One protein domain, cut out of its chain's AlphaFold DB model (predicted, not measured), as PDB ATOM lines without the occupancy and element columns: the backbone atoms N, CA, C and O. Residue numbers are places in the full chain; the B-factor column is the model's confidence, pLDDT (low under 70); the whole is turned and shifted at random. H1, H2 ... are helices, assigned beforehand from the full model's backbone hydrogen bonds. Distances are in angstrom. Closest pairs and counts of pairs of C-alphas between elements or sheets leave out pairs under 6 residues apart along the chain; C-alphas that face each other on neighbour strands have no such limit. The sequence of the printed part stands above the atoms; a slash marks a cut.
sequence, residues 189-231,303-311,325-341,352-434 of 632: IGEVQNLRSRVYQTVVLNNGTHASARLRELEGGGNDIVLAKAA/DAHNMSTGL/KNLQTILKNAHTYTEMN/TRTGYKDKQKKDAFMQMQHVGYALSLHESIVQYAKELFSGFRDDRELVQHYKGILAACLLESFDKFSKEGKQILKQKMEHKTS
ATOM      1  N   ILE A 189     -25.913  -9.286  -1.466       91.88
ATOM      2  CA  ILE A 189     -26.556  -8.743  -2.675       91.88
ATOM      3  C   ILE A 189     -27.150  -9.864  -3.547       91.88
ATOM      4  O   ILE A 189     -28.247  -9.701  -4.086       91.88
ATOM      5  N   GLY A 190     -26.480 -11.019  -3.645       94.94
ATOM      6  CA  GLY A 190     -26.997 -12.173  -4.391       94.94
ATOM      7  C   GLY A 190     -28.303 -12.739  -3.816       94.94
ATOM      8  O   GLY A 190     -29.214 -13.100  -4.560       94.94
ATOM      9  N   GLU A 191     -28.456 -12.746  -2.489       95.94
ATOM     10  CA  GLU A 191     -29.699 -13.178  -1.840       95.94
ATOM     11  C   GLU A 191     -30.833 -12.188  -2.096       95.94
ATOM     12  O   GLU A 191     -31.957 -12.598  -2.390       95.94
ATOM     13  N   VAL A 192     -30.539 -10.884  -2.070       96.06
ATOM     14  CA  VAL A 192     -31.525  -9.848  -2.402       96.06
ATOM     15  C   VAL A 192     -32.009  -9.992  -3.847       96.06
ATOM     16  O   VAL A 192     -33.205  -9.859  -4.100       96.06
ATOM     17  N   GLN A 193     -31.132 -10.330  -4.797       96.19
ATOM     18  CA  GLN A 193     -31.523 -10.592  -6.191       96.19
ATOM     19  C   GLN A 193     -32.427 -11.828  -6.332       96.19
ATOM     20  O   GLN A 193     -33.393 -11.809  -7.103       96.19
ATOM     21  N   ASN A 194     -32.180 -12.878  -5.546       96.75
ATOM     22  CA  ASN A 194     -33.059 -14.046  -5.494       96.75
ATOM     23  C   ASN A 194     -34.430 -13.690  -4.902       96.75
ATOM     24  O   ASN A 194     -35.466 -14.071  -5.450       96.75
ATOM     25  N   LEU A 195     -34.458 -12.912  -3.812       96.38
ATOM     26  CA  LEU A 195     -35.700 -12.410  -3.213       96.38
ATOM     27  C   LEU A 195     -36.469 -11.515  -4.189       96.38
ATOM     28  O   LEU A 195     -37.681 -11.660  -4.328       96.38
ATOM     29  N   ARG A 196     -35.768 -10.655  -4.925       96.19
ATOM     30  CA  ARG A 196     -36.335  -9.818  -5.984       96.19
ATOM     31  C   ARG A 196     -36.977 -10.642  -7.091       96.19
ATOM     32  O   ARG A 196     -38.132 -10.395  -7.423       96.19
ATOM     33  N   SER A 197     -36.287 -11.663  -7.590       95.75
ATOM     34  CA  SER A 197     -36.846 -12.576  -8.596       95.75
ATOM     35  C   SER A 197     -38.115 -13.266  -8.086       95.75
ATOM     36  O   SER A 197     -39.097 -13.383  -8.817       95.75
ATOM     37  N   ARG A 198     -38.148 -13.651  -6.802       94.12
ATOM     38  CA  ARG A 198     -39.342 -14.230  -6.165       94.12
ATOM     39  C   ARG A 198     -40.499 -13.238  -6.057       94.12
ATOM     40  O   ARG A 198     -41.635 -13.631  -6.319       94.12
ATOM     41  N   VAL A 199     -40.241 -11.989  -5.663       94.06
ATOM     42  CA  VAL A 199     -41.267 -10.930  -5.603       94.06
ATOM     43  C   VAL A 199     -41.843 -10.688  -6.995       94.06
ATOM     44  O   VAL A 199     -43.061 -10.709  -7.156       94.06
ATOM     45  N   TYR A 200     -40.981 -10.556  -8.003       93.81
ATOM     46  CA  TYR A 200     -41.387 -10.365  -9.393       93.81
ATOM     47  C   TYR A 200     -42.269 -11.512  -9.901       93.81
ATOM     48  O   TYR A 200     -43.366 -11.280 -10.403       93.81
ATOM     49  N   GLN A 201     -41.841 -12.762  -9.710       92.50
ATOM     50  CA  GLN A 201     -42.621 -13.932 -10.123       92.50
ATOM     51  C   GLN A 201     -43.973 -14.021  -9.410       92.50
ATOM     52  O   GLN A 201     -44.972 -14.361 -10.033       92.50
ATOM     53  N   THR A 202     -44.008 -13.723  -8.112       88.75
ATOM     54  CA  THR A 202     -45.233 -13.852  -7.313       88.75
ATOM     55  C   THR A 202     -46.245 -12.769  -7.695       88.75
ATOM     56  O   THR A 202     -47.383 -13.094  -8.006       88.75
ATOM     57  N   VAL A 203     -45.814 -11.502  -7.725       87.50
ATOM     58  CA  VAL A 203     -46.722 -10.347  -7.816       87.50
ATOM     59  C   VAL A 203     -46.866  -9.815  -9.235       87.50
ATOM     60  O   VAL A 203     -47.969  -9.513  -9.664       87.50
ATOM     61  N   VAL A 204     -45.766  -9.679  -9.981       85.62
ATOM     62  CA  VAL A 204     -45.808  -9.066 -11.322       85.62
ATOM     63  C   VAL A 204     -46.291 -10.070 -12.363       85.62
ATOM     64  O   VAL A 204     -47.078  -9.720 -13.236       85.62
ATOM     65  N   LEU A 205     -45.845 -11.324 -12.259       87.12
ATOM     66  CA  LEU A 205     -46.297 -12.405 -13.141       87.12
ATOM     67  C   LEU A 205     -47.553 -13.123 -12.625       87.12
ATOM     68  O   LEU A 205     -48.032 -14.030 -13.295       87.12
ATOM     69  N   ASN A 206     -48.085 -12.738 -11.458       84.44
ATOM     70  CA  ASN A 206     -49.242 -13.374 -10.816       84.44
ATOM     71  C   ASN A 206     -49.098 -14.896 -10.590       84.44
ATOM     72  O   ASN A 206     -50.099 -15.604 -10.499       84.44
ATOM     73  N   ASN A 207     -47.876 -15.426 -10.432       82.31
ATOM     74  CA  ASN A 207     -47.660 -16.853 -10.132       82.31
ATOM     75  C   ASN A 207     -47.878 -17.195  -8.640       82.31
ATOM     76  O   ASN A 207     -47.423 -18.237  -8.157       82.31
ATOM     77  N   GLY A 208     -48.515 -16.304  -7.878       75.06
ATOM     78  CA  GLY A 208     -48.846 -16.497  -6.471       75.06
ATOM     79  C   GLY A 208     -49.897 -17.586  -6.230       75.06
ATOM     80  O   GLY A 208     -50.800 -17.827  -7.037       75.06
ATOM     81  N   THR A 209     -49.797 -18.241  -5.073       64.12
ATOM     82  CA  THR A 209     -50.746 -19.273  -4.627       64.12
ATOM     83  C   THR A 209     -52.148 -18.722  -4.360       64.12
ATOM     84  O   THR A 209     -53.102 -19.493  -4.423       64.12
ATOM     85  N   HIS A 210     -52.296 -17.416  -4.094       61.19
ATOM     86  CA  HIS A 210     -53.600 -16.771  -3.915       61.19
ATOM     87  C   HIS A 210     -54.027 -15.913  -5.109       61.19
ATOM     88  O   HIS A 210     -55.230 -15.759  -5.306       61.19
ATOM     89  N   ALA A 211     -53.109 -15.445  -5.960       52.38
ATOM     90  CA  ALA A 211     -53.459 -14.792  -7.228       52.38
ATOM     91  C   ALA A 211     -54.385 -15.668  -8.098       52.38
ATOM     92  O   ALA A 211     -55.393 -15.190  -8.614       52.38
ATOM     93  N   SER A 212     -54.112 -16.973  -8.173       45.59
ATOM     94  CA  SER A 212     -54.945 -17.951  -8.889       45.59
ATOM     95  C   SER A 212     -56.261 -18.294  -8.175       45.59
ATOM     96  O   SER A 212     -57.251 -18.583  -8.840       45.59
ATOM     97  N   ALA A 213     -56.315 -18.224  -6.840       52.59
ATOM     98  CA  ALA A 213     -57.557 -18.398  -6.082       52.59
ATOM     99  C   ALA A 213     -58.484 -17.179  -6.226       52.59
ATOM    100  O   ALA A 213     -59.673 -17.347  -6.455       52.59
ATOM    101  N   ARG A 214     -57.924 -15.965  -6.192       54.03
ATOM    102  CA  ARG A 214     -58.656 -14.707  -6.387       54.03
ATOM    103  C   ARG A 214     -59.117 -14.538  -7.837       54.03
ATOM    104  O   ARG A 214     -60.230 -14.085  -8.067       54.03
ATOM    105  N   LEU A 215     -58.305 -14.960  -8.814       51.25
ATOM    106  CA  LEU A 215     -58.726 -15.065 -10.218       51.25
ATOM    107  C   LEU A 215     -59.821 -16.120 -10.409       51.25
ATOM    108  O   LEU A 215     -60.781 -15.851 -11.112       51.25
ATOM    109  N   ARG A 216     -59.752 -17.279  -9.740       51.84
ATOM    110  CA  ARG A 216     -60.833 -18.281  -9.785       51.84
ATOM    111  C   ARG A 216     -62.114 -17.838  -9.080       51.84
ATOM    112  O   ARG A 216     -63.186 -18.213  -9.531       51.84
ATOM    113  N   GLU A 217     -62.029 -17.054  -8.009       56.78
ATOM    114  CA  GLU A 217     -63.201 -16.406  -7.402       56.78
ATOM    115  C   GLU A 217     -63.807 -15.358  -8.347       56.78
ATOM    116  O   GLU A 217     -65.026 -15.267  -8.451       56.78
ATOM    117  N   LEU A 218     -62.969 -14.634  -9.100       52.62
ATOM    118  CA  LEU A 218     -63.404 -13.701 -10.145       52.62
ATOM    119  C   LEU A 218     -63.979 -14.398 -11.392       52.62
ATOM    120  O   LEU A 218     -64.854 -13.840 -12.044       52.62
ATOM    121  N   GLU A 219     -63.501 -15.593 -11.740       53.69
ATOM    122  CA  GLU A 219     -63.925 -16.335 -12.939       53.69
ATOM    123  C   GLU A 219     -65.053 -17.350 -12.661       53.69
ATOM    124  O   GLU A 219     -65.747 -17.766 -13.586       53.69
ATOM    125  N   GLY A 220     -65.258 -17.760 -11.404       44.34
ATOM    126  CA  GLY A 220     -66.160 -18.854 -11.018       44.34
ATOM    127  C   GLY A 220     -67.551 -18.448 -10.517       44.34
ATOM    128  O   GLY A 220     -68.380 -19.323 -10.272       44.34
ATOM    129  N   GLY A 221     -67.831 -17.154 -10.358       39.47
ATOM    130  CA  GLY A 221     -69.124 -16.650  -9.894       39.47
ATOM    131  C   GLY A 221     -69.762 -15.740 -10.931       39.47
ATOM    132  O   GLY A 221     -69.447 -14.560 -10.984       39.47
ATOM    133  N   GLY A 222     -70.703 -16.262 -11.721       41.81
ATOM    134  CA  GLY A 222     -71.519 -15.490 -12.669       41.81
ATOM    135  C   GLY A 222     -72.493 -14.490 -12.026       41.81
ATOM    136  O   GLY A 222     -73.531 -14.222 -12.610       41.81
ATOM    137  N   ASN A 223     -72.184 -13.970 -10.837       38.03
ATOM    138  CA  ASN A 223     -72.864 -12.854 -10.194       38.03
ATOM    139  C   ASN A 223     -71.819 -12.028  -9.434       38.03
ATOM    140  O   ASN A 223     -71.164 -12.522  -8.517       38.03
ATOM    141  N   ASP A 224     -71.691 -10.776  -9.863       44.12
ATOM    142  CA  ASP A 224     -70.806  -9.727  -9.364       44.12
ATOM    143  C   ASP A 224     -70.635  -9.700  -7.838       44.12
ATOM    144  O   ASP A 224     -71.529  -9.260  -7.115       44.12
ATOM    145  N   ILE A 225     -69.437 -10.050  -7.352       36.59
ATOM    146  CA  ILE A 225     -68.905  -9.549  -6.075       36.59
ATOM    147  C   ILE A 225     -67.438  -9.128  -6.257       36.59
ATOM    148  O   ILE A 225     -66.493  -9.894  -6.099       36.59
ATOM    149  N   VAL A 226     -67.289  -7.861  -6.647       42.00
ATOM    150  CA  VAL A 226     -66.410  -6.831  -6.070       42.00
ATOM    151  C   VAL A 226     -65.141  -7.329  -5.350       42.00
ATOM    152  O   VAL A 226     -65.027  -7.284  -4.128       42.00
ATOM    153  N   LEU A 227     -64.088  -7.621  -6.117       37.94
ATOM    154  CA  LEU A 227     -62.833  -6.934  -5.810       37.94
ATOM    155  C   LEU A 227     -63.051  -5.470  -6.171       37.94
ATOM    156  O   LEU A 227     -63.564  -5.202  -7.255       37.94
ATOM    157  N   ALA A 228     -62.617  -4.544  -5.324       39.75
ATOM    158  CA  ALA A 228     -62.557  -3.123  -5.639       39.75
ATOM    159  C   ALA A 228     -61.600  -2.837  -6.823       39.75
ATOM    160  O   ALA A 228     -60.571  -2.186  -6.673       39.75
ATOM    161  N   LYS A 229     -61.955  -3.252  -8.048       42.59
ATOM    162  CA  LYS A 229     -61.901  -2.299  -9.153       42.59
ATOM    163  C   LYS A 229     -62.678  -1.114  -8.607       42.59
ATOM    164  O   LYS A 229     -63.834  -1.309  -8.229       42.59
ATOM    165  N   ALA A 230     -62.019   0.038  -8.443       44.28
ATOM    166  CA  ALA A 230     -62.713   1.299  -8.196       44.28
ATOM    167  C   ALA A 230     -63.965   1.242  -9.059       44.28
ATOM    168  O   ALA A 230     -63.796   1.022 -10.259       44.28
ATOM    169  N   ALA A 231     -65.146   1.187  -8.423       47.31
ATOM    170  CA  ALA A 231     -66.391   0.832  -9.092       47.31
ATOM    171  C   ALA A 231     -66.386   1.592 -10.408       47.31
ATOM    172  O   ALA A 231     -66.354   2.821 -10.356       47.31
ATOM    173  N   ASP A 303     -60.050  -5.199   3.851       84.81
ATOM    174  CA  ASP A 303     -61.321  -4.518   4.132       84.81
ATOM    175  C   ASP A 303     -61.571  -4.376   5.638       84.81
ATOM    176  O   ASP A 303     -62.073  -3.354   6.097       84.81
ATOM    177  N   ALA A 304     -61.131  -5.355   6.436       82.62
ATOM    178  CA  ALA A 304     -61.224  -5.293   7.891       82.62
ATOM    179  C   ALA A 304     -60.406  -4.129   8.477       82.62
ATOM    180  O   ALA A 304     -60.817  -3.532   9.467       82.62
ATOM    181  N   HIS A 305     -59.264  -3.792   7.869       84.19
ATOM    182  CA  HIS A 305     -58.488  -2.614   8.253       84.19
ATOM    183  C   HIS A 305     -59.156  -1.317   7.788       84.19
ATOM    184  O   HIS A 305     -59.203  -0.354   8.546       84.19
ATOM    185  N   ASN A 306     -59.710  -1.288   6.576       85.44
ATOM    186  CA  ASN A 306     -60.387  -0.096   6.054       85.44
ATOM    187  C   ASN A 306     -61.673   0.238   6.825       85.44
ATOM    188  O   ASN A 306     -62.016   1.406   6.961       85.44
ATOM    189  N   MET A 307     -62.334  -0.769   7.395       82.00
ATOM    190  CA  MET A 307     -63.497  -0.600   8.272       82.00
ATOM    191  C   MET A 307     -63.124  -0.415   9.755       82.00
ATOM    192  O   MET A 307     -64.012  -0.274  10.596       82.00
ATOM    193  N   SER A 308     -61.831  -0.439  10.099       79.69
ATOM    194  CA  SER A 308     -61.374  -0.258  11.481       79.69
ATOM    195  C   SER A 308     -61.558   1.193  11.934       79.69
ATOM    196  O   SER A 308     -61.160   2.129  11.244       79.69
ATOM    197  N   THR A 309     -62.142   1.405  13.116       80.12
ATOM    198  CA  THR A 309     -62.268   2.743  13.713       80.12
ATOM    199  C   THR A 309     -61.286   2.915  14.862       80.12
ATOM    200  O   THR A 309     -61.348   2.204  15.859       80.12
ATOM    201  N   GLY A 310     -60.379   3.886  14.767       77.62
ATOM    202  CA  GLY A 310     -59.416   4.150  15.833       77.62
ATOM    203  C   GLY A 310     -60.063   4.752  17.084       77.62
ATOM    204  O   GLY A 310     -60.582   5.865  17.048       77.62
ATOM    205  N   LEU A 311     -59.945   4.081  18.232       75.62
ATOM    206  CA  LEU A 311     -60.275   4.684  19.526       75.62
ATOM    207  C   LEU A 311     -59.167   5.662  19.953       75.62
ATOM    208  O   LEU A 311     -58.092   5.264  20.418       75.62
ATOM    209  N   LYS A 325     -55.247   7.535  31.394       70.00
ATOM    210  CA  LYS A 325     -54.210   7.137  30.416       70.00
ATOM    211  C   LYS A 325     -53.908   5.636  30.445       70.00
ATOM    212  O   LYS A 325     -53.677   5.020  29.400       70.00
ATOM    213  N   ASN A 326     -53.927   5.032  31.632       72.62
ATOM    214  CA  ASN A 326     -53.770   3.585  31.774       72.62
ATOM    215  C   ASN A 326     -54.991   2.852  31.210       72.62
ATOM    216  O   ASN A 326     -54.830   1.934  30.410       72.62
ATOM    217  N   LEU A 327     -56.201   3.319  31.533       76.62
ATOM    218  CA  LEU A 327     -57.443   2.798  30.965       76.62
ATOM    219  C   LEU A 327     -57.474   2.971  29.439       76.62
ATOM    220  O   LEU A 327     -57.848   2.049  28.728       76.62
ATOM    221  N   GLN A 328     -56.993   4.104  28.919       75.06
ATOM    222  CA  GLN A 328     -56.844   4.340  27.482       75.06
ATOM    223  C   GLN A 328     -55.938   3.296  26.827       75.06
ATOM    224  O   GLN A 328     -56.259   2.781  25.759       75.06
ATOM    225  N   THR A 329     -54.802   2.986  27.448       79.25
ATOM    226  CA  THR A 329     -53.871   1.982  26.925       79.25
ATOM    227  C   THR A 329     -54.512   0.597  26.946       79.25
ATOM    228  O   THR A 329     -54.418  -0.132  25.965       79.25
ATOM    229  N   ILE A 330     -55.236   0.261  28.017       81.94
ATOM    230  CA  ILE A 330     -55.974  -1.002  28.136       81.94
ATOM    231  C   ILE A 330     -57.064  -1.101  27.064       81.94
ATOM    232  O   ILE A 330     -57.123  -2.109  26.370       81.94
ATOM    233  N   LEU A 331     -57.877  -0.059  26.871       82.81
ATOM    234  CA  LEU A 331     -58.940  -0.032  25.861       82.81
ATOM    235  C   LEU A 331     -58.380  -0.101  24.439       82.81
ATOM    236  O   LEU A 331     -58.885  -0.864  23.625       82.81
ATOM    237  N   LYS A 332     -57.294   0.624  24.143       82.12
ATOM    238  CA  LYS A 332     -56.597   0.526  22.852       82.12
ATOM    239  C   LYS A 332     -56.033  -0.868  22.623       82.12
ATOM    240  O   LYS A 332     -56.169  -1.402  21.527       82.12
ATOM    241  N   ASN A 333     -55.427  -1.471  23.640       81.88
ATOM    242  CA  ASN A 333     -54.886  -2.822  23.548       81.88
ATOM    243  C   ASN A 333     -56.000  -3.857  23.373       81.88
ATOM    244  O   ASN A 333     -55.850  -4.750  22.547       81.88
ATOM    245  N   ALA A 334     -57.117  -3.716  24.091       81.62
ATOM    246  CA  ALA A 334     -58.289  -4.574  23.959       81.62
ATOM    247  C   ALA A 334     -58.907  -4.453  22.562       81.62
ATOM    248  O   ALA A 334     -59.130  -5.470  21.918       81.62
ATOM    249  N   HIS A 335     -59.079  -3.231  22.057       81.56
ATOM    250  CA  HIS A 335     -59.567  -2.964  20.705       81.56
ATOM    251  C   HIS A 335     -58.638  -3.531  19.630       81.56
ATOM    252  O   HIS A 335     -59.064  -4.267  18.746       81.56
ATOM    253  N   THR A 336     -57.335  -3.271  19.757       78.88
ATOM    254  CA  THR A 336     -56.331  -3.836  18.850       78.88
ATOM    255  C   THR A 336     -56.360  -5.358  18.926       78.88
ATOM    256  O   THR A 336     -56.230  -6.013  17.906       78.88
ATOM    257  N   TYR A 337     -56.554  -5.950  20.108       80.38
ATOM    258  CA  TYR A 337     -56.674  -7.396  20.273       80.38
ATOM    259  C   TYR A 337     -57.955  -7.947  19.638       80.38
ATOM    260  O   TYR A 337     -57.896  -8.985  18.989       80.38
ATOM    261  N   THR A 338     -59.099  -7.274  19.755       79.31
ATOM    262  CA  THR A 338     -60.343  -7.710  19.106       79.31
ATOM    263  C   THR A 338     -60.235  -7.603  17.591       79.31
ATOM    264  O   THR A 338     -60.488  -8.584  16.897       79.31
ATOM    265  N   GLU A 339     -59.723  -6.494  17.062       75.75
ATOM    266  CA  GLU A 339     -59.399  -6.341  15.635       75.75
ATOM    267  C   GLU A 339     -58.324  -7.318  15.182       75.75
ATOM    268  O   GLU A 339     -58.317  -7.774  14.036       75.75
ATOM    269  N   MET A 340     -57.443  -7.700  16.109       75.19
ATOM    270  CA  MET A 340     -56.477  -8.768  15.955       75.19
ATOM    271  C   MET A 340     -57.043 -10.173  16.226       75.19
ATOM    272  O   MET A 340     -56.269 -11.105  16.063       75.19
ATOM    273  N   ASN A 341     -58.347 -10.385  16.481       74.81
ATOM    274  CA  ASN A 341     -58.959 -11.729  16.556       74.81
ATOM    275  C   ASN A 341     -60.231 -11.967  15.703       74.81
ATOM    276  O   ASN A 341     -60.389 -13.077  15.212       74.81
ATOM    277  N   THR A 352     -52.225 -17.621   8.941       80.88
ATOM    278  CA  THR A 352     -51.776 -16.357   9.514       80.88
ATOM    279  C   THR A 352     -52.906 -15.352   9.450       80.88
ATOM    280  O   THR A 352     -53.557 -15.172   8.423       80.88
ATOM    281  N   ARG A 353     -53.130 -14.664  10.562       85.00
ATOM    282  CA  ARG A 353     -54.286 -13.799  10.700       85.00
ATOM    283  C   ARG A 353     -54.194 -12.542   9.833       85.00
ATOM    284  O   ARG A 353     -53.150 -11.893   9.828       85.00
ATOM    285  N   THR A 354     -55.295 -12.135   9.200       86.12
ATOM    286  CA  THR A 354     -55.370 -10.937   8.342       86.12
ATOM    287  C   THR A 354     -54.857  -9.680   9.043       86.12
ATOM    288  O   THR A 354     -53.966  -9.019   8.524       86.12
ATOM    289  N   GLY A 355     -55.280  -9.420  10.287       85.62
ATOM    290  CA  GLY A 355     -54.780  -8.261  11.041       85.62
ATOM    291  C   GLY A 355     -53.270  -8.301  11.332       85.62
ATOM    292  O   GLY A 355     -52.634  -7.257  11.443       85.62
ATOM    293  N   TYR A 356     -52.662  -9.492  11.407       88.75
ATOM    294  CA  TYR A 356     -51.205  -9.612  11.508       88.75
ATOM    295  C   TYR A 356     -50.523  -9.312  10.167       88.75
ATOM    296  O   TYR A 356     -49.493  -8.635  10.152       88.75
ATOM    297  N   LYS A 357     -51.109  -9.762   9.046       92.12
ATOM    298  CA  LYS A 357     -50.640  -9.401   7.699       92.12
ATOM    299  C   LYS A 357     -50.672  -7.876   7.515       92.12
ATOM    300  O   LYS A 357     -49.651  -7.299   7.150       92.12
ATOM    301  N   ASP A 358     -51.772  -7.217   7.879       91.62
ATOM    302  CA  ASP A 358     -51.922  -5.758   7.771       91.62
ATOM    303  C   ASP A 358     -50.987  -4.982   8.703       91.62
ATOM    304  O   ASP A 358     -50.393  -3.984   8.293       91.62
ATOM    305  N   LYS A 359     -50.774  -5.457   9.938       91.19
ATOM    306  CA  LYS A 359     -49.778  -4.860  10.837       91.19
ATOM    307  C   LYS A 359     -48.377  -4.906  10.223       91.19
ATOM    308  O   LYS A 359     -47.676  -3.898  10.228       91.19
ATOM    309  N   GLN A 360     -47.994  -6.042   9.633       94.31
ATOM    310  CA  GLN A 360     -46.722  -6.155   8.916       94.31
ATOM    311  C   GLN A 360     -46.665  -5.247   7.679       94.31
ATOM    312  O   GLN A 360     -45.626  -4.642   7.439       94.31
ATOM    313  N   LYS A 361     -47.759  -5.094   6.917       95.75
ATOM    314  CA  LYS A 361     -47.838  -4.112   5.817       95.75
ATOM    315  C   LYS A 361     -47.608  -2.687   6.322       95.75
ATOM    316  O   LYS A 361     -46.810  -1.959   5.743       95.75
ATOM    317  N   LYS A 362     -48.225  -2.300   7.440       94.81
ATOM    318  CA  LYS A 362     -48.043  -0.970   8.040       94.81
ATOM    319  C   LYS A 362     -46.592  -0.720   8.453       94.81
ATOM    320  O   LYS A 362     -46.027   0.317   8.104       94.81
ATOM    321  N   ASP A 363     -45.976  -1.677   9.142       96.25
ATOM    322  CA  ASP A 363     -44.571  -1.584   9.551       96.25
ATOM    323  C   ASP A 363     -43.633  -1.516   8.332       96.25
ATOM    324  O   ASP A 363     -42.670  -0.746   8.325       96.25
ATOM    325  N   ALA A 364     -43.938  -2.268   7.272       97.38
ATOM    326  CA  ALA A 364     -43.202  -2.256   6.009       97.38
ATOM    327  C   ALA A 364     -43.291  -0.897   5.319       97.38
ATOM    328  O   ALA A 364     -42.276  -0.352   4.887       97.38
ATOM    329  N   PHE A 365     -44.492  -0.325   5.251       97.56
ATOM    330  CA  PHE A 365     -44.741   0.955   4.596       97.56
ATOM    331  C   PHE A 365     -44.007   2.095   5.298       97.56
ATOM    332  O   PHE A 365     -43.432   2.942   4.615       97.56
ATOM    333  N   MET A 366     -43.954   2.086   6.635       97.31
ATOM    334  CA  MET A 366     -43.159   3.054   7.398       97.31
ATOM    335  C   MET A 366     -41.661   2.922   7.095       97.31
ATOM    336  O   MET A 366     -40.996   3.925   6.851       97.31
ATOM    337  N   GLN A 367     -41.126   1.696   7.046       97.56
ATOM    338  CA  GLN A 367     -39.709   1.467   6.729       97.56
ATOM    339  C   GLN A 367     -39.359   1.899   5.301       97.56
ATOM    340  O   GLN A 367     -38.382   2.621   5.100       97.56
ATOM    341  N   MET A 368     -40.185   1.529   4.320       97.88
ATOM    342  CA  MET A 368     -40.020   1.957   2.929       97.88
ATOM    343  C   MET A 368     -40.083   3.479   2.789       97.88
ATOM    344  O   MET A 368     -39.323   4.051   2.016       97.88
ATOM    345  N   GLN A 369     -40.955   4.146   3.547       97.75
ATOM    346  CA  GLN A 369     -41.081   5.601   3.527       97.75
ATOM    347  C   GLN A 369     -39.880   6.295   4.178       97.75
ATOM    348  O   GLN A 369     -39.372   7.266   3.625       97.75
ATOM    349  N   HIS A 370     -39.365   5.775   5.296       97.44
ATOM    350  CA  HIS A 370     -38.140   6.292   5.914       97.44
ATOM    351  C   HIS A 370     -36.936   6.177   4.976       97.44
ATOM    352  O   HIS A 370     -36.189   7.143   4.817       97.44
ATOM    353  N   VAL A 371     -36.771   5.026   4.314       97.44
ATOM    354  CA  VAL A 371     -35.704   4.837   3.321       97.44
ATOM    355  C   VAL A 371     -35.931   5.688   2.080       97.44
ATOM    356  O   VAL A 371     -34.986   6.297   1.585       97.44
ATOM    357  N   GLY A 372     -37.182   5.817   1.636       97.00
ATOM    358  CA  GLY A 372     -37.566   6.724   0.563       97.00
ATOM    359  C   GLY A 372     -37.137   8.163   0.841       97.00
ATOM    360  O   GLY A 372     -36.480   8.772   0.004       97.00
ATOM    361  N   TYR A 373     -37.411   8.685   2.038       97.25
ATOM    362  CA  TYR A 373     -37.000  10.037   2.419       97.25
ATOM    363  C   TYR A 373     -35.491  10.190   2.574       97.25
ATOM    364  O   TYR A 373     -34.921  11.163   2.084       97.25
ATOM    365  N   ALA A 374     -34.827   9.229   3.211       96.81
ATOM    366  CA  ALA A 374     -33.386   9.289   3.422       96.81
ATOM    367  C   ALA A 374     -32.589   9.227   2.106       96.81
ATOM    368  O   ALA A 374     -31.566   9.897   1.985       96.81
ATOM    369  N   LEU A 375     -33.085   8.500   1.100       95.62
ATOM    370  CA  LEU A 375     -32.490   8.450  -0.241       95.62
ATOM    371  C   LEU A 375     -33.086   9.476  -1.219       95.62
ATOM    372  O   LEU A 375     -32.691   9.516  -2.382       95.62
ATOM    373  N   SER A 376     -34.027  10.315  -0.769       95.50
ATOM    374  CA  SER A 376     -34.758  11.271  -1.618       95.50
ATOM    375  C   SER A 376     -35.403  10.618  -2.854       95.50
ATOM    376  O   SER A 376     -35.395  11.181  -3.950       95.50
ATOM    377  N   LEU A 377     -35.953   9.413  -2.684       95.56
ATOM    378  CA  LEU A 377     -36.729   8.723  -3.709       95.56
ATOM    379  C   LEU A 377     -38.073   9.420  -3.926       95.56
ATOM    380  O   LEU A 377     -38.697   9.922  -2.991       95.56
ATOM    381  N   HIS A 378     -38.540   9.404  -5.172       95.50
ATOM    382  CA  HIS A 378     -39.853   9.935  -5.517       95.50
ATOM    383  C   HIS A 378     -40.978   9.087  -4.899       95.50
ATOM    384  O   HIS A 378     -40.876   7.858  -4.830       95.50
ATOM    385  N   GLU A 379     -42.077   9.729  -4.497       94.81
ATOM    386  CA  GLU A 379     -43.199   9.070  -3.817       94.81
ATOM    387  C   GLU A 379     -43.829   7.952  -4.658       94.81
ATOM    388  O   GLU A 379     -44.191   6.914  -4.111       94.81
ATOM    389  N   SER A 380     -43.858   8.088  -5.990       95.12
ATOM    390  CA  SER A 380     -44.361   7.032  -6.885       95.12
ATOM    391  C   SER A 380     -43.576   5.718  -6.778       95.12
ATOM    392  O   SER A 380     -44.162   4.641  -6.865       95.12
ATOM    393  N   ILE A 381     -42.259   5.788  -6.544       96.62
ATOM    394  CA  ILE A 381     -41.390   4.609  -6.396       96.62
ATOM    395  C   ILE A 381     -41.725   3.887  -5.090       96.62
ATOM    396  O   ILE A 381     -41.807   2.658  -5.053       96.62
ATOM    397  N   VAL A 382     -41.935   4.661  -4.024       97.56
ATOM    398  CA  VAL A 382     -42.310   4.142  -2.707       97.56
ATOM    399  C   VAL A 382     -43.720   3.559  -2.757       97.56
ATOM    400  O   VAL A 382     -43.935   2.462  -2.254       97.56
ATOM    401  N   GLN A 383     -44.667   4.241  -3.399       95.69
ATOM    402  CA  GLN A 383     -46.045   3.778  -3.533       95.69
ATOM    403  C   GLN A 383     -46.129   2.455  -4.304       95.69
ATOM    404  O   GLN A 383     -46.736   1.503  -3.819       95.69
ATOM    405  N   TYR A 384     -45.422   2.340  -5.428       95.88
ATOM    406  CA  TYR A 384     -45.365   1.084  -6.176       95.88
ATOM    407  C   TYR A 384     -44.650  -0.033  -5.392       95.88
ATOM    408  O   TYR A 384     -45.040  -1.195  -5.459       95.88
ATOM    409  N   ALA A 385     -43.636   0.290  -4.579       97.44
ATOM    410  CA  ALA A 385     -43.027  -0.698  -3.683       97.44
ATOM    411  C   ALA A 385     -44.005  -1.193  -2.602       97.44
ATOM    412  O   ALA A 385     -43.998  -2.383  -2.275       97.44
ATOM    413  N   LYS A 386     -44.864  -0.308  -2.070       96.94
ATOM    414  CA  LYS A 386     -45.934  -0.672  -1.126       96.94
ATOM    415  C   LYS A 386     -46.947  -1.613  -1.780       96.94
ATOM    416  O   LYS A 386     -47.314  -2.613  -1.167       96.94
ATOM    417  N   GLU A 387     -47.332  -1.344  -3.027       94.75
ATOM    418  CA  GLU A 387     -48.184  -2.225  -3.837       94.75
ATOM    419  C   GLU A 387     -47.559  -3.613  -4.005       94.75
ATOM    420  O   GLU A 387     -48.183  -4.613  -3.638       94.75
ATOM    421  N   LEU A 388     -46.297  -3.683  -4.443       95.00
ATOM    422  CA  LEU A 388     -45.576  -4.951  -4.596       95.00
ATOM    423  C   LEU A 388     -45.508  -5.740  -3.284       95.00
ATOM    424  O   LEU A 388     -45.776  -6.943  -3.263       95.00
ATOM    425  N   PHE A 389     -45.186  -5.074  -2.174       96.81
ATOM    426  CA  PHE A 389     -45.126  -5.738  -0.877       96.81
ATOM    427  C   PHE A 389     -46.504  -6.206  -0.404       96.81
ATOM    428  O   PHE A 389     -46.609  -7.295   0.160       96.81
ATOM    429  N   SER A 390     -47.557  -5.418  -0.638       94.06
ATOM    430  CA  SER A 390     -48.920  -5.785  -0.251       94.06
ATOM    431  C   SER A 390     -49.379  -7.065  -0.952       94.06
ATOM    432  O   SER A 390     -49.772  -8.006  -0.264       94.06
ATOM    433  N   GLY A 391     -49.191  -7.158  -2.275       91.38
ATOM    434  CA  GLY A 391     -49.506  -8.359  -3.050       91.38
ATOM    435  C   GLY A 391     -48.669  -9.561  -2.612       91.38
ATOM    436  O   GLY A 391     -49.207 -10.631  -2.333       91.38
ATOM    437  N   PHE A 392     -47.357  -9.371  -2.430       94.56
ATOM    438  CA  PHE A 392     -46.474 -10.444  -1.963       94.56
ATOM    439  C   PHE A 392     -46.874 -10.960  -0.573       94.56
ATOM    440  O   PHE A 392     -46.798 -12.160  -0.293       94.56
ATOM    441  N   ARG A 393     -47.279 -10.049   0.321       94.06
ATOM    442  CA  ARG A 393     -47.673 -10.381   1.691       94.06
ATOM    443  C   ARG A 393     -48.992 -11.138   1.745       94.06
ATOM    444  O   ARG A 393     -49.136 -11.990   2.623       94.06
ATOM    445  N   ASP A 394     -49.923 -10.828   0.852       90.31
ATOM    446  CA  ASP A 394     -51.217 -11.504   0.787       90.31
ATOM    447  C   ASP A 394     -51.065 -12.936   0.265       90.31
ATOM    448  O   ASP A 394     -51.648 -13.856   0.846       90.31
ATOM    449  N   ASP A 395     -50.187 -13.144  -0.720       89.12
ATOM    450  CA  ASP A 395     -49.891 -14.461  -1.298       89.12
ATOM    451  C   ASP A 395     -49.155 -15.419  -0.349       89.12
ATOM    452  O   ASP A 395     -49.265 -16.640  -0.482       89.12
ATOM    453  N   ARG A 396     -48.360 -14.902   0.595       88.81
ATOM    454  CA  ARG A 396     -47.535 -15.728   1.489       88.81
ATOM    455  C   ARG A 396     -48.091 -15.744   2.902       88.81
ATOM    456  O   ARG A 396     -48.397 -14.713   3.484       88.81
ATOM    457  N   GLU A 397     -48.119 -16.918   3.520       86.50
ATOM    458  CA  GLU A 397     -48.471 -17.032   4.939       86.50
ATOM    459  C   GLU A 397     -47.379 -16.428   5.832       86.50
ATOM    460  O   GLU A 397     -47.630 -15.479   6.585       86.50
ATOM    461  N   LEU A 398     -46.140 -16.891   5.647       89.38
ATOM    462  CA  LEU A 398     -44.962 -16.426   6.372       89.38
ATOM    463  C   LEU A 398     -43.973 -15.721   5.432       89.38
ATOM    464  O   LEU A 398     -43.676 -16.205   4.338       89.38
ATOM    465  N   VAL A 399     -43.424 -14.599   5.893       92.44
ATOM    466  CA  VAL A 399     -42.415 -13.813   5.177       92.44
ATOM    467  C   VAL A 399     -41.048 -14.074   5.812       92.44
ATOM    468  O   VAL A 399     -40.789 -13.648   6.935       92.44
ATOM    469  N   GLN A 400     -40.177 -14.792   5.103       92.50
ATOM    470  CA  GLN A 400     -38.774 -14.988   5.498       92.50
ATOM    471  C   GLN A 400     -37.930 -13.799   5.032       92.50
ATOM    472  O   GLN A 400     -38.211 -13.245   3.978       92.50
ATOM    473  N   HIS A 401     -36.887 -13.419   5.776       94.38
ATOM    474  CA  HIS A 401     -36.015 -12.283   5.427       94.38
ATOM    475  C   HIS A 401     -36.791 -10.988   5.143       94.38
ATOM    476  O   HIS A 401     -36.640 -10.365   4.094       94.38
ATOM    477  N   TYR A 402     -37.620 -10.576   6.104       96.12
ATOM    478  CA  TYR A 402     -38.503  -9.413   5.999       96.12
ATOM    479  C   TYR A 402     -37.819  -8.177   5.385       96.12
ATOM    480  O   TYR A 402     -38.269  -7.682   4.355       96.12
ATOM    481  N   LYS A 403     -36.673  -7.743   5.933       96.88
ATOM    482  CA  LYS A 403     -35.903  -6.594   5.417       96.88
ATOM    483  C   LYS A 403     -35.412  -6.791   3.977       96.88
ATOM    484  O   LYS A 403     -35.469  -5.857   3.182       96.88
ATOM    485  N   GLY A 404     -34.963  -8.001   3.635       97.25
ATOM    486  CA  GLY A 404     -34.498  -8.343   2.287       97.25
ATOM    487  C   GLY A 404     -35.616  -8.268   1.247       97.25
ATOM    488  O   GLY A 404     -35.393  -7.799   0.135       97.25
ATOM    489  N   ILE A 405     -36.839  -8.650   1.621       97.69
ATOM    490  CA  ILE A 405     -38.013  -8.538   0.745       97.69
ATOM    491  C   ILE A 405     -38.428  -7.079   0.558       97.69
ATOM    492  O   ILE A 405     -38.759  -6.685  -0.559       97.69
ATOM    493  N   LEU A 406     -38.369  -6.256   1.608       97.88
ATOM    494  CA  LEU A 406     -38.631  -4.822   1.475       97.88
ATOM    495  C   LEU A 406     -37.623  -4.148   0.532       97.88
ATOM    496  O   LEU A 406     -38.028  -3.393  -0.353       97.88
ATOM    497  N   ALA A 407     -36.331  -4.466   0.676       97.88
ATOM    498  CA  ALA A 407     -35.288  -3.994  -0.233       97.88
ATOM    499  C   ALA A 407     -35.552  -4.463  -1.670       97.88
ATOM    500  O   ALA A 407     -35.521  -3.662  -2.597       97.88
ATOM    501  N   ALA A 408     -35.899  -5.738  -1.856       98.00
ATOM    502  CA  ALA A 408     -36.247  -6.300  -3.155       98.00
ATOM    503  C   ALA A 408     -37.439  -5.590  -3.829       98.00
ATOM    504  O   ALA A 408     -37.384  -5.325  -5.029       98.00
ATOM    505  N   CYS A 409     -38.485  -5.236  -3.073       98.00
ATOM    506  CA  CYS A 409     -39.634  -4.483  -3.591       98.00
ATOM    507  C   CYS A 409     -39.239  -3.063  -4.032       98.00
ATOM    508  O   CYS A 409     -39.671  -2.614  -5.092       98.00
ATOM    509  N   LEU A 410     -38.398  -2.372  -3.250       97.94
ATOM    510  CA  LEU A 410     -37.879  -1.042  -3.596       97.94
ATOM    511  C   LEU A 410     -36.949  -1.074  -4.815       97.94
ATOM    512  O   LEU A 410     -36.974  -0.162  -5.634       97.94
ATOM    513  N   LEU A 411     -36.136  -2.121  -4.953       97.25
ATOM    514  CA  LEU A 411     -35.277  -2.308  -6.122       97.25
ATOM    515  C   LEU A 411     -36.092  -2.549  -7.390       97.25
ATOM    516  O   LEU A 411     -35.788  -1.981  -8.434       97.25
ATOM    517  N   GLU A 412     -37.134  -3.375  -7.303       97.38
ATOM    518  CA  GLU A 412     -37.999  -3.642  -8.449       97.38
ATOM    519  C   GLU A 412     -38.786  -2.396  -8.867       97.38
ATOM    520  O   GLU A 412     -38.881  -2.097 -10.060       97.38
ATOM    521  N   SER A 413     -39.290  -1.620  -7.901       97.06
ATOM    522  CA  SER A 413     -39.954  -0.354  -8.207       97.06
ATOM    523  C   SER A 413     -38.996   0.658  -8.827       97.06
ATOM    524  O   SER A 413     -39.316   1.260  -9.855       97.06
ATOM    525  N   PHE A 414     -37.799   0.803  -8.263       97.38
ATOM    526  CA  PHE A 414     -36.770   1.692  -8.785       97.38
ATOM    527  C   PHE A 414     -36.345   1.317 -10.209       97.38
ATOM    528  O   PHE A 414     -36.218   2.189 -11.068       97.38
ATOM    529  N   ASP A 415     -36.173   0.030 -10.508       95.69
ATOM    530  CA  ASP A 415     -35.790  -0.429 -11.844       95.69
ATOM    531  C   ASP A 415     -36.876  -0.174 -12.892       95.69
ATOM    532  O   ASP A 415     -36.555   0.184 -14.028       95.69
ATOM    533  N   LYS A 416     -38.156  -0.300 -12.524       94.62
ATOM    534  CA  LYS A 416     -39.274   0.038 -13.415       94.62
ATOM    535  C   LYS A 416     -39.251   1.524 -13.787       94.62
ATOM    536  O   LYS A 416     -39.160   1.859 -14.967       94.62
ATOM    537  N   PHE A 417     -39.229   2.409 -12.789       94.12
ATOM    538  CA  PHE A 417     -39.227   3.859 -13.020       94.12
ATOM    539  C   PHE A 417     -37.913   4.372 -13.625       94.12
ATOM    540  O   PHE A 417     -37.920   5.324 -14.406       94.12
ATOM    541  N   SER A 418     -36.769   3.756 -13.318       93.31
ATOM    542  CA  SER A 418     -35.488   4.160 -13.907       93.31
ATOM    543  C   SER A 418     -35.385   3.786 -15.386       93.31
ATOM    544  O   SER A 418     -34.787   4.542 -16.152       93.31
ATOM    545  N   LYS A 419     -35.997   2.677 -15.830       92.44
ATOM    546  CA  LYS A 419     -36.112   2.337 -17.259       92.44
ATOM    547  C   LYS A 419     -36.940   3.378 -18.010       92.44
ATOM    548  O   LYS A 419     -36.484   3.870 -19.040       92.44
ATOM    549  N   GLU A 420     -38.091   3.768 -17.464       89.19
ATOM    550  CA  GLU A 420     -38.938   4.833 -18.024       89.19
ATOM    551  C   GLU A 420     -38.192   6.180 -18.055       89.19
ATOM    552  O   GLU A 420     -38.135   6.851 -19.085       89.19
ATOM    553  N   GLY A 421     -37.507   6.538 -16.964       84.38
ATOM    554  CA  GLY A 421     -36.687   7.749 -16.888       84.38
ATOM    555  C   GLY A 421     -35.543   7.770 -17.909       84.38
ATOM    556  O   GLY A 421     -35.312   8.793 -18.556       84.38
ATOM    557  N   LYS A 422     -34.855   6.638 -18.116       85.94
ATOM    558  CA  LYS A 422     -33.803   6.494 -19.138       85.94
ATOM    559  C   LYS A 422     -34.360   6.662 -20.554       85.94
ATOM    560  O   LYS A 422     -33.715   7.316 -21.371       85.94
ATOM    561  N   GLN A 423     -35.550   6.131 -20.840       88.25
ATOM    562  CA  GLN A 423     -36.211   6.320 -22.137       88.25
ATOM    563  C   GLN A 423     -36.561   7.791 -22.383       88.25
ATOM    564  O   GLN A 423     -36.248   8.317 -23.450       88.25
ATOM    565  N   ILE A 424     -37.109   8.484 -21.381       81.88
ATOM    566  CA  ILE A 424     -37.424   9.917 -21.473       81.88
ATOM    567  C   ILE A 424     -36.151  10.748 -21.688       81.88
ATOM    568  O   ILE A 424     -36.141  11.681 -22.492       81.88
ATOM    569  N   LEU A 425     -35.056  10.422 -20.991       76.94
ATOM    570  CA  LEU A 425     -33.770  11.097 -21.189       76.94
ATOM    571  C   LEU A 425     -33.226  10.871 -22.601       76.94
ATOM    572  O   LEU A 425     -32.774  11.831 -23.223       76.94
ATOM    573  N   LYS A 426     -33.324   9.645 -23.126       84.31
ATOM    574  CA  LYS A 426     -32.912   9.321 -24.496       84.31
ATOM    575  C   LYS A 426     -33.725  10.110 -25.530       84.31
ATOM    576  O   LYS A 426     -33.135  10.785 -26.367       84.31
ATOM    577  N   GLN A 427     -35.052  10.137 -25.396       83.75
ATOM    578  CA  GLN A 427     -35.940  10.921 -26.267       83.75
ATOM    579  C   GLN A 427     -35.623  12.423 -26.220       83.75
ATOM    580  O   GLN A 427     -35.597  13.092 -27.251       83.75
ATOM    581  N   LYS A 428     -35.323  12.972 -25.034       78.38
ATOM    582  CA  LYS A 428     -34.913  14.380 -24.886       78.38
ATOM    583  C   LYS A 428     -33.563  14.681 -25.538       78.38
ATOM    584  O   LYS A 428     -33.351  15.818 -25.960       78.38
ATOM    585  N   MET A 429     -32.650  13.712 -25.592       73.19
ATOM    586  CA  MET A 429     -31.379  13.862 -26.307       73.19
ATOM    587  C   MET A 429     -31.597  13.827 -27.825       73.19
ATOM    588  O   MET A 429     -31.126  14.727 -28.514       73.19
ATOM    589  N   GLU A 430     -32.381  12.869 -28.327       79.25
ATOM    590  CA  GLU A 430     -32.701  12.717 -29.759       79.25
ATOM    591  C   GLU A 430     -33.504  13.911 -30.321       79.25
ATOM    592  O   GLU A 430     -33.284  14.352 -31.451       79.25
ATOM    593  N   HIS A 431     -34.390  14.516 -29.523       74.75
ATOM    594  CA  HIS A 431     -35.121  15.720 -29.937       74.75
ATOM    595  C   HIS A 431     -34.267  16.997 -29.966       74.75
ATOM    596  O   HIS A 431     -34.607  17.941 -30.679       74.75
ATOM    597  N   LYS A 432     -33.165  17.066 -29.206       68.12
ATOM    598  CA  LYS A 432     -32.277  18.243 -29.205       68.12
ATOM    599  C   LYS A 432     -31.329  18.278 -30.398       68.12
ATOM    600  O   LYS A 432     -30.915  19.365 -30.790       68.12
ATOM    601  N   THR A 433     -30.983  17.128 -30.967       62.22
ATOM    602  CA  THR A 433     -30.086  17.046 -32.128       62.22
ATOM    603  C   THR A 433     -30.797  17.326 -33.451       62.22
ATOM    604  O   THR A 433     -30.137  17.698 -34.414       62.22
ATOM    605  N   SER A 434     -32.129  17.206 -33.502       56.50
ATOM    606  CA  SER A 434     -32.907  17.312 -34.744       56.50
ATOM    607  C   SER A 434     -33.510  18.695 -35.033       56.50
ATOM    608  O   SER A 434     -33.771  18.982 -36.195       56.50
TER     609      SER A 434
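Overview. This is residues 189 to 231, 303 to 311, 325 to 341 and 352 to 434 of the 632 residues of the protein "Hypothetical protein" of Leptocylindrus danicus (UniProt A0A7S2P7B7). The core is a helical zigzag: H5 folds back into H6, which lies in the middle, and H6 folds back into the long H7, while H1 packs crosswise on H7 and on the second half of H6. The far end of H7, residues 419 to 434, sticks out as an arm; H2 and H4 reach away from the core, and the short H3 sits near the beginning of H5. The printed part has 152 residues with seven named helices, H1 to H7 in chain order, and no named strand; the class is all helix. It is loose, with a radius of gyration of the C-alphas of 19.5 A, and spans 69 by 48 by 35 A.

Along the chain. Find C-alpha 189 at (-26.556, -8.743, -2.675); from there H1 runs to residue 204, 21.1 A. H2 holds residues 211 to 220 and H3 residues 303 to 306. H4, residues 325 to 339, covers 20.7 A. Look for C-alpha 354 at (-55.370, -10.937, 8.342), where H5 begins; it runs 30.3 A to residue 374. H6, residues 379 to 395, covers 24.6 A. H7, residues 402 to 434, runs 49.0 A and ends at C-alpha 434, (-32.907, 17.312, -34.744).

Arrangement. Begin at H6, whose centre is nearest to the mean of the C-alphas. H5 and H6 form a helical hairpin at a shallow tilt of 26 degrees, opposite ways; their closest C-alphas, of Phe 365 and Lys 386, are 6.1 A apart. H6 and H7 form another, at a steep tilt of 41 degrees, opposite ways, with C-alphas of Ala 385 and Cys 409 closest at 5.1 A. H5 and H7 only just touch, with 3 pairs of C-alphas within 8 A, closest at Ala 364 and Leu 406, 6.9 A. H1 touches H7 at 81 degrees, about perpendicular, closest at the C-alphas of Arg 196 and Ala 408, 4.5 A. With residues 199 to 204 alone H1 touches H6, closest at the C-alphas of Val 203 and Phe 392, 5.9 A. H3 only just touches H5, with 3 pairs, closest at the C-alphas of His 305 and Asp 358, 7.3 A. Farther out, H4 is close to but not clearly touching H5, with C-alphas of Glu 339 and Gly 355 closest at 6.8 A; H2 stands likewise to H6, with those of Ala 211 and Asp 395 closest at 6.9 A. In H1, H2, H4, H5 and H6 every O i to N i+4 pair is within hydrogen-bond range, in H7 28 of 29; H3 is too short for such a pair.

Size, cuts and confidence. The C-alphas of Leu 327 and Ser 434 are the two farthest apart, 71.6 A. Three cuts leave gaps between C-alphas: 231 to 303, 15.1 A; 311 to 325, 12.7 A; 341 to 352, 11.1 A. Of the links printed whole, none is long. The mean pLDDT of the printed part is 82.7; look for values under 70 at residues 209 to 231 and 432 to 434.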